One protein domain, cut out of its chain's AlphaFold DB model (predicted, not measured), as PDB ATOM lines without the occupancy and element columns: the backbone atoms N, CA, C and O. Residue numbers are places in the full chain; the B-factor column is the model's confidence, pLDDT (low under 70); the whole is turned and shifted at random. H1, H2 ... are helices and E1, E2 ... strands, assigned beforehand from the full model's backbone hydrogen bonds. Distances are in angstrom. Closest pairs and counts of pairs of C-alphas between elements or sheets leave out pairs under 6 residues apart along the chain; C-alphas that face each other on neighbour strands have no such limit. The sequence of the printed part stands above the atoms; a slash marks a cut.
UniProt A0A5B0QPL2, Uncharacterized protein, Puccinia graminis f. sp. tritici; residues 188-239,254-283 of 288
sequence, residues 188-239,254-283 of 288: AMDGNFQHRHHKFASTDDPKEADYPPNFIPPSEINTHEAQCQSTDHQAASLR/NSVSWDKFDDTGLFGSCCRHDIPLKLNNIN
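What this domain is: This is residues 188 to 239 and 254 to 283 of the 288 residues of an uncharacterized protein of Puccinia graminis f. sp. tritici (UniProt A0A5B0QPL2). A narrow antiparallel sheet, E1 - E3 - E4, is extended past one end by E2 and H2, while H1 sticks out as an arm with residues 222 to 236. Printed are 82 residues with two named helices and four named strands, E1 H1 H2 E2 E3 E4, class mixed. The whole is loose, radius of gyration of the C-alphas 15.1 A, spans 43 by 39 by 25 A.

Where its parts are: E1, residues 188 to 192, begins at C-alpha (14.842, -46.592, -28.891). E3, 265 to 271, spans 20.2 A; E4, 276 to 282, ends at (-0.291, -39.270, -28.666). E2 is 261 to 263, H2 255 to 260, H1 218 to 236, 26.4 A, with a kink of 41 degrees near 230.

How they stand to each other: Inner E3 is antiparallel to E1, N 190 and O 268 being 2.9 A apart, and to E4, its hairpin partner, N 267 and O 280 2.8 A. E2 runs on into E3 at 18 degrees. H1 only grazes the sheet; C-alphas 218 and 281 are closest to E4, 7.9 A. O i to N i+4 pairs within range: H1 13 of 15, H2 0 of 2, with 1 of 3 at i+3.

The domain as a whole: Residues 240 to 253 are cut out, a gap of 25.4 A between C-alphas 239 and 254. The E1 to H1 link is long. Residues 239 and 254 to 259 have pLDDT under 70.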
ATOM      1  N   ALA A 188      16.060 -45.858 -28.602       92.12
ATOM      2  CA  ALA A 188      14.842 -46.592 -28.891       92.12
ATOM      3  C   ALA A 188      13.643 -45.671 -28.660       92.12
ATOM      4  O   ALA A 188      13.657 -44.826 -27.761       92.12
ATOM      5  N   MET A 189      12.615 -45.810 -29.490       92.62
ATOM      6  CA  MET A 189      11.389 -45.028 -29.399       92.62
ATOM      7  C   MET A 189      10.203 -45.961 -29.576       92.62
ATOM      8  O   MET A 189      10.236 -46.814 -30.461       92.62
ATOM      9  N   ASP A 190       9.174 -45.798 -28.753       89.81
ATOM     10  CA  ASP A 190       7.970 -46.618 -28.830       89.81
ATOM     11  C   ASP A 190       6.727 -45.850 -28.363       89.81
ATOM     12  O   ASP A 190       6.806 -44.896 -27.582       89.81
ATOM     13  N   GLY A 191       5.568 -46.272 -28.865       87.75
ATOM     14  CA  GLY A 191       4.259 -45.731 -28.525       87.75
ATOM     15  C   GLY A 191       3.421 -46.742 -27.751       87.75
ATOM     16  O   GLY A 191       3.001 -47.765 -28.287       87.75
ATOM     17  N   ASN A 192       3.082 -46.423 -26.504       86.38
ATOM     18  CA  ASN A 192       2.142 -47.206 -25.712       86.38
ATOM     19  C   ASN A 192       0.718 -46.645 -25.844       86.38
ATOM     20  O   ASN A 192       0.355 -45.648 -25.221       86.38
ATOM     21  N   PHE A 193      -0.122 -47.349 -26.602       82.38
ATOM     22  CA  PHE A 193      -1.528 -46.998 -26.825       82.38
ATOM     23  C   PHE A 193      -2.491 -47.558 -25.770       82.38
ATOM     24  O   PHE A 193      -3.702 -47.451 -25.947       82.38
ATOM     25  N   GLN A 194      -2.018 -48.210 -24.707       80.38
ATOM     26  CA  GLN A 194      -2.869 -48.650 -23.592       80.38
ATOM     27  C   GLN A 194      -3.045 -47.546 -22.541       80.38
ATOM     28  O   GLN A 194      -4.086 -47.483 -21.889       80.38
ATOM     29  N   HIS A 195      -2.072 -46.639 -22.418       79.75
ATOM     30  CA  HIS A 195      -2.161 -45.453 -21.565       79.75
ATOM     31  C   HIS A 195      -3.001 -44.362 -22.242       79.75
ATOM     32  O   HIS A 195      -2.469 -43.451 -22.868       79.75
ATOM     33  N   ARG A 196      -4.328 -44.485 -22.142       78.69
ATOM     34  CA  ARG A 196      -5.291 -43.521 -22.697       78.69
ATOM     35  C   ARG A 196      -5.949 -42.716 -21.595       78.69
ATOM     36  O   ARG A 196      -6.324 -43.279 -20.566       78.69
ATOM     37  N   HIS A 197      -6.181 -41.436 -21.856       82.38
ATOM     38  CA  HIS A 197      -6.946 -40.577 -20.964       82.38
ATOM     39  C   HIS A 197      -8.345 -40.342 -21.533       82.38
ATOM     40  O   HIS A 197      -8.509 -39.822 -22.635       82.38
ATOM     41  N   HIS A 198      -9.373 -40.772 -20.797       81.00
ATOM     42  CA  HIS A 198     -10.762 -40.599 -21.211       81.00
ATOM     43  C   HIS A 198     -11.240 -39.197 -20.832       81.00
ATOM     44  O   HIS A 198     -11.183 -38.822 -19.664       81.00
ATOM     45  N   LYS A 199     -11.811 -38.469 -21.790       77.38
ATOM     46  CA  LYS A 199     -12.196 -37.055 -21.657       77.38
ATOM     47  C   LYS A 199     -13.149 -36.743 -20.510       77.38
ATOM     48  O   LYS A 199     -13.214 -35.640 -19.990       77.38
ATOM     49  N   PHE A 200     -13.935 -37.743 -20.128       78.50
ATOM     50  CA  PHE A 200     -14.925 -37.627 -19.060       78.50
ATOM     51  C   PHE A 200     -14.428 -38.152 -17.705       78.50
ATOM     52  O   PHE A 200     -15.199 -38.157 -16.749       78.50
ATOM     53  N   ALA A 201     -13.192 -38.661 -17.622       79.06
ATOM     54  CA  ALA A 201     -12.633 -39.227 -16.394       79.06
ATOM     55  C   ALA A 201     -11.985 -38.172 -15.487       79.06
ATOM     56  O   ALA A 201     -11.908 -38.393 -14.280       79.06
ATOM     57  N   SER A 202     -11.568 -37.035 -16.046       70.62
ATOM     58  CA  SER A 202     -11.058 -35.891 -15.294       70.62
ATOM     59  C   SER A 202     -11.444 -34.575 -15.972       70.62
ATOM     60  O   SER A 202     -11.748 -34.540 -17.161       70.62
ATOM     61  N   THR A 203     -11.446 -33.494 -15.195       75.06
ATOM     62  CA  THR A 203     -11.520 -32.105 -15.676       75.06
ATOM     63  C   THR A 203     -10.147 -31.428 -15.673       75.06
ATOM     64  O   THR A 203     -10.076 -30.202 -15.722       75.06
ATOM     65  N   ASP A 204      -9.071 -32.206 -15.536       77.88
ATOM     66  CA  ASP A 204      -7.703 -31.693 -15.559       77.88
ATOM     67  C   ASP A 204      -7.365 -31.133 -16.947       77.88
ATOM     68  O   ASP A 204      -7.556 -31.798 -17.963       77.88
ATOM     69  N   ASP A 205      -6.850 -29.905 -16.968       79.38
ATOM     70  CA  ASP A 205      -6.391 -29.190 -18.164       79.38
ATOM     71  C   ASP A 205      -4.961 -28.691 -17.892       79.38
ATOM     72  O   ASP A 205      -4.778 -27.566 -17.406       79.38
ATOM     73  N   PRO A 206      -3.944 -29.566 -18.050       84.31
ATOM     74  CA  PRO A 206      -2.567 -29.240 -17.709       84.31
ATOM     75  C   PRO A 206      -2.043 -28.130 -18.619       84.31
ATOM     76  O   PRO A 206      -2.140 -28.185 -19.845       84.31
ATOM     77  N   LYS A 207      -1.439 -27.112 -18.013       88.88
ATOM     78  CA  LYS A 207      -0.768 -26.039 -18.741       88.88
ATOM     79  C   LYS A 207       0.621 -26.497 -19.160       88.88
ATOM     80  O   LYS A 207       1.225 -27.365 -18.544       88.88
ATOM     81  N   GLU A 208       1.189 -25.812 -20.146       87.06
ATOM     82  CA  GLU A 208       2.557 -26.047 -20.637       87.06
ATOM     83  C   GLU A 208       3.608 -26.109 -19.508       87.06
ATOM     84  O   GLU A 208       4.537 -26.909 -19.564       87.06
ATOM     85  N   ALA A 209       3.438 -25.307 -18.452       89.56
ATOM     86  CA  ALA A 209       4.340 -25.270 -17.298       89.56
ATOM     87  C   ALA A 209       4.173 -26.445 -16.315       89.56
ATOM     88  O   ALA A 209       5.038 -26.642 -15.462       89.56
ATOM     89  N   ASP A 210       3.074 -27.197 -16.412       89.75
ATOM     90  CA  ASP A 210       2.777 -28.332 -15.535       89.75
ATOM     91  C   ASP A 210       3.480 -29.617 -16.014       89.75
ATOM     92  O   ASP A 210       3.623 -30.577 -15.254       89.75
ATOM     93  N   TYR A 211       3.962 -29.636 -17.262       90.00
ATOM     94  CA  TYR A 211       4.696 -30.765 -17.821       90.00
ATOM     95  C   TYR A 211       6.129 -30.847 -17.265       90.00
ATOM     96  O   TYR A 211       6.836 -29.838 -17.191       90.00
ATOM     97  N   PRO A 212       6.613 -32.049 -16.893       90.94
ATOM     98  CA  PRO A 212       7.972 -32.202 -16.397       90.94
ATOM     99  C   PRO A 212       9.002 -31.970 -17.521       90.94
ATOM    100  O   PRO A 212       8.686 -32.142 -18.696       90.94
ATOM    101  N   PRO A 213      10.276 -31.663 -17.206       89.12
ATOM    102  CA  PRO A 213      11.279 -31.288 -18.217       89.12
ATOM    103  C   PRO A 213      11.577 -32.352 -19.294       89.12
ATOM    104  O   PRO A 213      12.126 -32.057 -20.364       89.12
ATOM    105  N   ASN A 214      11.285 -33.621 -19.012       90.56
ATOM    106  CA  ASN A 214      11.414 -34.725 -19.962       90.56
ATOM    107  C   ASN A 214      10.155 -34.935 -20.816       90.56
ATOM    108  O   ASN A 214      10.175 -35.786 -21.694       90.56
ATOM    109  N   PHE A 215       9.091 -34.175 -20.603       93.88
ATOM    110  CA  PHE A 215       7.886 -34.237 -21.406       93.88
ATOM    111  C   PHE A 215       7.903 -33.121 -22.451       93.88
ATOM    112  O   PHE A 215       8.317 -31.999 -22.163       93.88
ATOM    113  N   ILE A 216       7.533 -33.446 -23.684       92.75
ATOM    114  CA  ILE A 216       7.410 -32.490 -24.781       92.75
ATOM    115  C   ILE A 216       5.966 -31.996 -24.761       92.75
ATOM    116  O   ILE A 216       5.050 -32.812 -24.917       92.75
ATOM    117  N   PRO A 217       5.741 -30.699 -24.527       92.00
ATOM    118  CA  PRO A 217       4.397 -30.208 -24.332       92.00
ATOM    119  C   PRO A 217       3.676 -29.998 -25.680       92.00
ATOM    120  O   PRO A 217       4.322 -29.919 -26.735       92.00
ATOM    121  N   PRO A 218       2.332 -29.916 -25.680       88.12
ATOM    122  CA  PRO A 218       1.533 -29.823 -26.901       88.12
ATOM    123  C   PRO A 218       1.935 -28.683 -27.844       88.12
ATOM    124  O   PRO A 218       1.904 -28.863 -29.062       88.12
ATOM    125  N   SER A 219       2.341 -27.522 -27.318       89.94
ATOM    126  CA  SER A 219       2.750 -26.386 -28.156       89.94
ATOM    127  C   SER A 219       3.957 -26.693 -29.060       89.94
ATOM    128  O   SER A 219       3.980 -26.291 -30.231       89.94
ATOM    129  N   GLU A 220       4.927 -27.461 -28.558       90.69
ATOM    130  CA  GLU A 220       6.099 -27.899 -29.321       90.69
ATOM    131  C   GLU A 220       5.713 -28.958 -30.364       90.69
ATOM    132  O   GLU A 220       6.128 -28.872 -31.521       90.69
ATOM    133  N   ILE A 221       4.850 -29.911 -29.991       87.44
ATOM    134  CA  ILE A 221       4.371 -30.965 -30.900       87.44
ATOM    135  C   ILE A 221       3.586 -30.375 -32.076       87.44
ATOM    136  O   ILE A 221       3.862 -30.718 -33.224       87.44
ATOM    137  N   ASN A 222       2.668 -29.441 -31.819       86.31
ATOM    138  CA  ASN A 222       1.863 -28.794 -32.863       86.31
ATOM    139  C   ASN A 222       2.736 -28.041 -33.878       86.31
ATOM    140  O   ASN A 222       2.432 -27.998 -35.072       86.31
ATOM    141  N   THR A 223       3.845 -27.460 -33.410       86.94
ATOM    142  CA  THR A 223       4.814 -26.778 -34.274       86.94
ATOM    143  C   THR A 223       5.495 -27.770 -35.218       86.94
ATOM    144  O   THR A 223       5.608 -27.497 -36.415       86.94
ATOM    145  N   HIS A 224       5.907 -28.936 -34.710       84.12
ATOM    146  CA  HIS A 224       6.491 -29.996 -35.534       84.12
ATOM    147  C   HIS A 224       5.470 -30.626 -36.484       84.12
ATOM    148  O   HIS A 224       5.805 -30.877 -37.639       84.12
ATOM    149  N   GLU A 225       4.217 -30.815 -36.059       84.44
ATOM    150  CA  GLU A 225       3.164 -31.331 -36.938       84.44
ATOM    151  C   GLU A 225       2.949 -30.401 -38.141       84.44
ATOM    152  O   GLU A 225       2.942 -30.859 -39.285       84.44
ATOM    153  N   ALA A 226       2.849 -29.089 -37.908       85.31
ATOM    154  CA  ALA A 226       2.706 -28.108 -38.982       85.31
ATOM    155  C   ALA A 226       3.903 -28.122 -39.951       85.31
ATOM    156  O   ALA A 226       3.727 -27.991 -41.166       85.31
ATOM    157  N   GLN A 227       5.122 -28.312 -39.436       84.94
ATOM    158  CA  GLN A 227       6.321 -28.455 -40.265       84.94
ATOM    159  C   GLN A 227       6.281 -29.732 -41.110       84.94
ATOM    160  O   GLN A 227       6.500 -29.647 -42.319       84.94
ATOM    161  N   CYS A 228       5.943 -30.883 -40.519       82.62
ATOM    162  CA  CYS A 228       5.791 -32.145 -41.245       82.62
ATOM    163  C   CYS A 228       4.765 -32.009 -42.379       82.62
ATOM    164  O   CYS A 228       5.111 -32.243 -43.538       82.62
ATOM    165  N   GLN A 229       3.568 -31.493 -42.075       83.69
ATOM    166  CA  GLN A 229       2.502 -31.268 -43.060       83.69
ATOM    167  C   GLN A 229       2.944 -30.344 -44.207       83.69
ATOM    168  O   GLN A 229       2.597 -30.564 -45.367       83.69
ATOM    169  N   SER A 230       3.765 -29.324 -43.924       84.00
ATOM    170  CA  SER A 230       4.287 -28.424 -44.965       84.00
ATOM    171  C   SER A 230       5.213 -29.124 -45.973       84.00
ATOM    172  O   SER A 230       5.363 -28.665 -47.108       84.00
ATOM    173  N   THR A 231       5.810 -30.252 -45.577       82.00
ATOM    174  CA  THR A 231       6.734 -31.043 -46.401       82.00
ATOM    175  C   THR A 231       6.080 -32.245 -47.089       82.00
ATOM    176  O   THR A 231       6.726 -32.884 -47.922       82.00
ATOM    177  N   ASP A 232       4.791 -32.514 -46.846       78.44
ATOM    178  CA  ASP A 232       4.075 -33.689 -47.373       78.44
ATOM    179  C   ASP A 232       4.133 -33.796 -48.901       78.44
ATOM    180  O   ASP A 232       4.327 -34.878 -49.459       78.44
ATOM    181  N   HIS A 233       4.024 -32.668 -49.608       73.75
ATOM    182  CA  HIS A 233       4.116 -32.646 -51.071       73.75
ATOM    183  C   HIS A 233       5.486 -33.099 -51.590       73.75
ATOM    184  O   HIS A 233       5.569 -33.706 -52.657       73.75
ATOM    185  N   GLN A 234       6.556 -32.824 -50.842       76.75
ATOM    186  CA  GLN A 234       7.905 -33.274 -51.186       76.75
ATOM    187  C   GLN A 234       8.059 -34.762 -50.858       76.75
ATOM    188  O   GLN A 234       8.554 -35.525 -51.689       76.75
ATOM    189  N   ALA A 235       7.538 -35.202 -49.707       70.56
ATOM    190  CA  ALA A 235       7.535 -36.604 -49.298       70.56
ATOM    191  C   ALA A 235       6.749 -37.514 -50.263       70.56
ATOM    192  O   ALA A 235       7.172 -38.637 -50.529       70.56
ATOM    193  N   ALA A 236       5.654 -37.026 -50.857       70.19
ATOM    194  CA  ALA A 236       4.868 -37.774 -51.842       70.19
ATOM    195  C   ALA A 236       5.701 -38.233 -53.052       70.19
ATOM    196  O   ALA A 236       5.464 -39.314 -53.587       70.19
ATOM    197  N   SER A 237       6.707 -37.446 -53.452       70.94
ATOM    198  CA  SER A 237       7.611 -37.793 -54.559       70.94
ATOM    199  C   SER A 237       8.660 -38.855 -54.196       70.94
ATOM    200  O   SER A 237       9.274 -39.438 -55.087       70.94
ATOM    201  N   LEU A 238       8.834 -39.131 -52.899       71.06
ATOM    202  CA  LEU A 238       9.771 -40.113 -52.346       71.06
ATOM    203  C   LEU A 238       9.081 -41.411 -51.900       71.06
ATOM    204  O   LEU A 238       9.756 -42.330 -51.433       71.06
ATOM    205  N   ARG A 239       7.750 -41.513 -52.038       68.50
ATOM    206  CA  ARG A 239       7.016 -42.739 -51.705       68.50
ATOM    207  C   ARG A 239       7.435 -43.870 -52.640       68.50
ATOM    208  O   ARG A 239       7.302 -43.791 -53.858       68.50
ATOM    209  N   ASN A 254     -12.775 -46.982 -36.320       49.62
ATOM    210  CA  ASN A 254     -13.363 -45.731 -36.784       49.62
ATOM    211  C   ASN A 254     -13.081 -44.576 -35.808       49.62
ATOM    212  O   ASN A 254     -13.274 -44.732 -34.598       49.62
ATOM    213  N   SER A 255     -12.695 -43.421 -36.356       52.50
ATOM    214  CA  SER A 255     -12.457 -42.133 -35.675       52.50
ATOM    215  C   SER A 255     -13.390 -41.847 -34.485       52.50
ATOM    216  O   SER A 255     -12.960 -41.327 -33.463       52.50
ATOM    217  N   VAL A 256     -14.640 -42.304 -34.567       52.62
ATOM    218  CA  VAL A 256     -15.700 -42.218 -33.547       52.62
ATOM    219  C   VAL A 256     -15.330 -42.815 -32.173       52.62
ATOM    220  O   VAL A 256     -15.901 -42.421 -31.158       52.62
ATOM    221  N   SER A 257     -14.405 -43.784 -32.093       55.53
ATOM    222  CA  SER A 257     -13.966 -44.347 -30.799       55.53
ATOM    223  C   SER A 257     -12.978 -43.430 -30.064       55.53
ATOM    224  O   SER A 257     -12.925 -43.448 -28.834       55.53
ATOM    225  N   TRP A 258     -12.235 -42.611 -30.816       59.25
ATOM    226  CA  TRP A 258     -11.206 -41.708 -30.302       59.25
ATOM    227  C   TRP A 258     -11.777 -40.401 -29.752       59.25
ATOM    228  O   TRP A 258     -11.193 -39.850 -28.831       59.25
ATOM    229  N   ASP A 259     -12.969 -39.987 -30.193       64.50
ATOM    230  CA  ASP A 259     -13.671 -38.781 -29.707       64.50
ATOM    231  C   ASP A 259     -13.949 -38.773 -28.190       64.50
ATOM    232  O   ASP A 259     -14.314 -37.745 -27.615       64.50
ATOM    233  N   LYS A 260     -13.810 -39.925 -27.524       70.81
ATOM    234  CA  LYS A 260     -13.983 -40.070 -26.073       70.81
ATOM    235  C   LYS A 260     -12.684 -39.929 -25.278       70.81
ATOM    236  O   LYS A 260     -12.743 -39.930 -24.048       70.81
ATOM    237  N   PHE A 261     -11.538 -39.838 -25.945       73.69
ATOM    238  CA  PHE A 261     -10.221 -39.774 -25.323       73.69
ATOM    239  C   PHE A 261      -9.532 -38.460 -25.689       73.69
ATOM    240  O   PHE A 261      -9.510 -38.083 -26.859       73.69
ATOM    241  N   ASP A 262      -8.978 -37.778 -24.689       75.50
ATOM    242  CA  ASP A 262      -8.151 -36.590 -24.927       75.50
ATOM    243  C   ASP A 262      -6.739 -37.017 -25.350       75.50
ATOM    244  O   ASP A 262      -6.227 -36.528 -26.354       75.50
ATOM    245  N   ASP A 263      -6.187 -38.035 -24.677       81.31
ATOM    246  CA  ASP A 263      -4.921 -38.674 -25.035       81.31
ATOM    247  C   ASP A 263      -5.155 -40.136 -25.426       81.31
ATOM    248  O   ASP A 263      -5.832 -40.911 -24.740       81.31
ATOM    249  N   THR A 264      -4.564 -40.532 -26.546       80.06
ATOM    250  CA  THR A 264      -4.756 -41.841 -27.188       80.06
ATOM    251  C   THR A 264      -3.613 -42.822 -26.939       80.06
ATOM    252  O   THR A 264      -3.722 -44.006 -27.275       80.06
ATOM    253  N   GLY A 265      -2.548 -42.343 -26.304       86.88
ATOM    254  CA  GLY A 265      -1.369 -43.104 -25.932       86.88
ATOM    255  C   GLY A 265      -0.266 -42.200 -25.392       86.88
ATOM    256  O   GLY A 265      -0.389 -40.974 -25.394       86.88
ATOM    257  N   LEU A 266       0.835 -42.820 -24.985       88.88
ATOM    258  CA  LEU A 266       2.071 -42.159 -24.585       88.88
ATOM    259  C   LEU A 266       3.194 -42.615 -25.514       88.88
ATOM    260  O   LEU A 266       3.455 -43.812 -25.616       88.88
ATOM    261  N   PHE A 267       3.866 -41.675 -26.165       91.38
ATOM    262  CA  PHE A 267       5.084 -41.936 -26.919       91.38
ATOM    263  C   PHE A 267       6.294 -41.613 -26.052       91.38
ATOM    264  O   PHE A 267       6.293 -40.636 -25.299       91.38
ATOM    265  N   GLY A 268       7.327 -42.437 -26.144       93.44
ATOM    266  CA  GLY A 268       8.531 -42.268 -25.358       93.44
ATOM    267  C   GLY A 268       9.781 -42.681 -26.104       93.44
ATOM    268  O   GLY A 268       9.748 -43.495 -27.018       93.44
ATOM    269  N   SER A 269      10.897 -42.112 -25.668       94.38
ATOM    270  CA  SER A 269      12.237 -42.504 -26.089       94.38
ATOM    271  C   SER A 269      13.078 -42.907 -24.886       94.38
ATOM    272  O   SER A 269      12.993 -42.281 -23.824       94.38
ATOM    273  N   CYS A 270      13.924 -43.916 -25.058       93.44
ATOM    274  CA  CYS A 270      14.945 -44.309 -24.097       93.44
ATOM    275  C   CYS A 270      16.293 -44.513 -24.794       93.44
ATOM    276  O   CYS A 270      16.364 -44.737 -26.002       93.44
ATOM    277  N   CYS A 271      17.389 -44.396 -24.045       90.12
ATOM    278  CA  CYS A 271      18.693 -44.819 -24.553       90.12
ATOM    279  C   CYS A 271      18.873 -46.343 -24.421       90.12
ATOM    280  O   CYS A 271      18.083 -47.000 -23.750       90.12
ATOM    281  N   ARG A 272      19.972 -46.895 -24.960       85.50
ATOM    282  CA  ARG A 272      20.366 -48.319 -24.799       85.50
ATOM    283  C   ARG A 272      20.506 -48.830 -23.357       85.50
ATOM    284  O   ARG A 272      20.692 -50.021 -23.158       85.50
ATOM    285  N   HIS A 273      20.493 -47.939 -22.369       88.06
ATOM    286  CA  HIS A 273      20.537 -48.283 -20.944       88.06
ATOM    287  C   HIS A 273      19.159 -48.133 -20.278       88.06
ATOM    288  O   HIS A 273      19.089 -47.907 -19.071       88.06
ATOM    289  N   ASP A 274      18.088 -48.149 -21.076       88.75
ATOM    290  CA  ASP A 274      16.690 -48.021 -20.653       88.75
ATOM    291  C   ASP A 274      16.380 -46.749 -19.847       88.75
ATOM    292  O   ASP A 274      15.417 -46.689 -19.085       88.75
ATOM    293  N   ILE A 275      17.175 -45.688 -20.032       89.62
ATOM    294  CA  ILE A 275      16.934 -44.393 -19.389       89.62
ATOM    295  C   ILE A 275      15.952 -43.579 -20.238       89.62
ATOM    296  O   ILE A 275      16.294 -43.249 -21.378       89.62
ATOM    297  N   PRO A 276      14.774 -43.189 -19.707       91.31
ATOM    298  CA  PRO A 276      13.821 -42.355 -20.432       91.31
ATOM    299  C   PRO A 276      14.408 -40.980 -20.767       91.31
ATOM    300  O   PRO A 276      14.910 -40.262 -19.897       91.31
ATOM    301  N   LEU A 277      14.319 -40.583 -22.034       92.44
ATOM    302  CA  LEU A 277      14.903 -39.347 -22.550       92.44
ATOM    303  C   LEU A 277      13.850 -38.253 -22.708       92.44
ATOM    304  O   LEU A 277      13.981 -37.184 -22.089       92.44
ATOM    305  N   LYS A 278      12.831 -38.530 -23.529       94.06
ATOM    306  CA  LYS A 278      11.685 -37.659 -23.793       94.06
ATOM    307  C   LYS A 278      10.387 -38.457 -23.925       94.06
ATOM    308  O   LYS A 278      10.415 -39.583 -24.415       94.06
ATOM    309  N   LEU A 279       9.284 -37.850 -23.494       93.75
ATOM    310  CA  LEU A 279       7.922 -38.383 -23.532       93.75
ATOM    311  C   LEU A 279       6.980 -37.360 -24.172       93.75
ATOM    312  O   LEU A 279       7.208 -36.163 -24.021       93.75
ATOM    313  N   ASN A 280       5.911 -37.804 -24.820       92.62
ATOM    314  CA  ASN A 280       4.810 -36.940 -25.247       92.62
ATOM    315  C   ASN A 280       3.502 -37.723 -25.349       92.62
ATOM    316  O   ASN A 280       3.506 -38.933 -25.572       92.62
ATOM    317  N   ASN A 281       2.378 -37.021 -25.238       89.50
ATOM    318  CA  ASN A 281       1.075 -37.617 -25.512       89.50
ATOM    319  C   ASN A 281       0.913 -37.890 -27.011       89.50
ATOM    320  O   ASN A 281       1.426 -37.155 -27.859       89.50
ATOM    321  N   ILE A 282       0.187 -38.960 -27.322       85.94
ATOM    322  CA  ILE A 282      -0.291 -39.270 -28.666       85.94
ATOM    323  C   ILE A 282      -1.737 -38.786 -28.748       85.94
ATOM    324  O   ILE A 282      -2.586 -39.265 -27.994       85.94
ATOM    325  N   ASN A 283      -2.042 -37.892 -29.689       78.06
ATOM    326  CA  ASN A 283      -3.362 -37.269 -29.809       78.06
ATOM    327  C   ASN A 283      -4.063 -37.715 -31.094       78.06
ATOM    328  O   ASN A 283      -3.571 -37.429 -32.178       78.06
TER     329      ASN A 283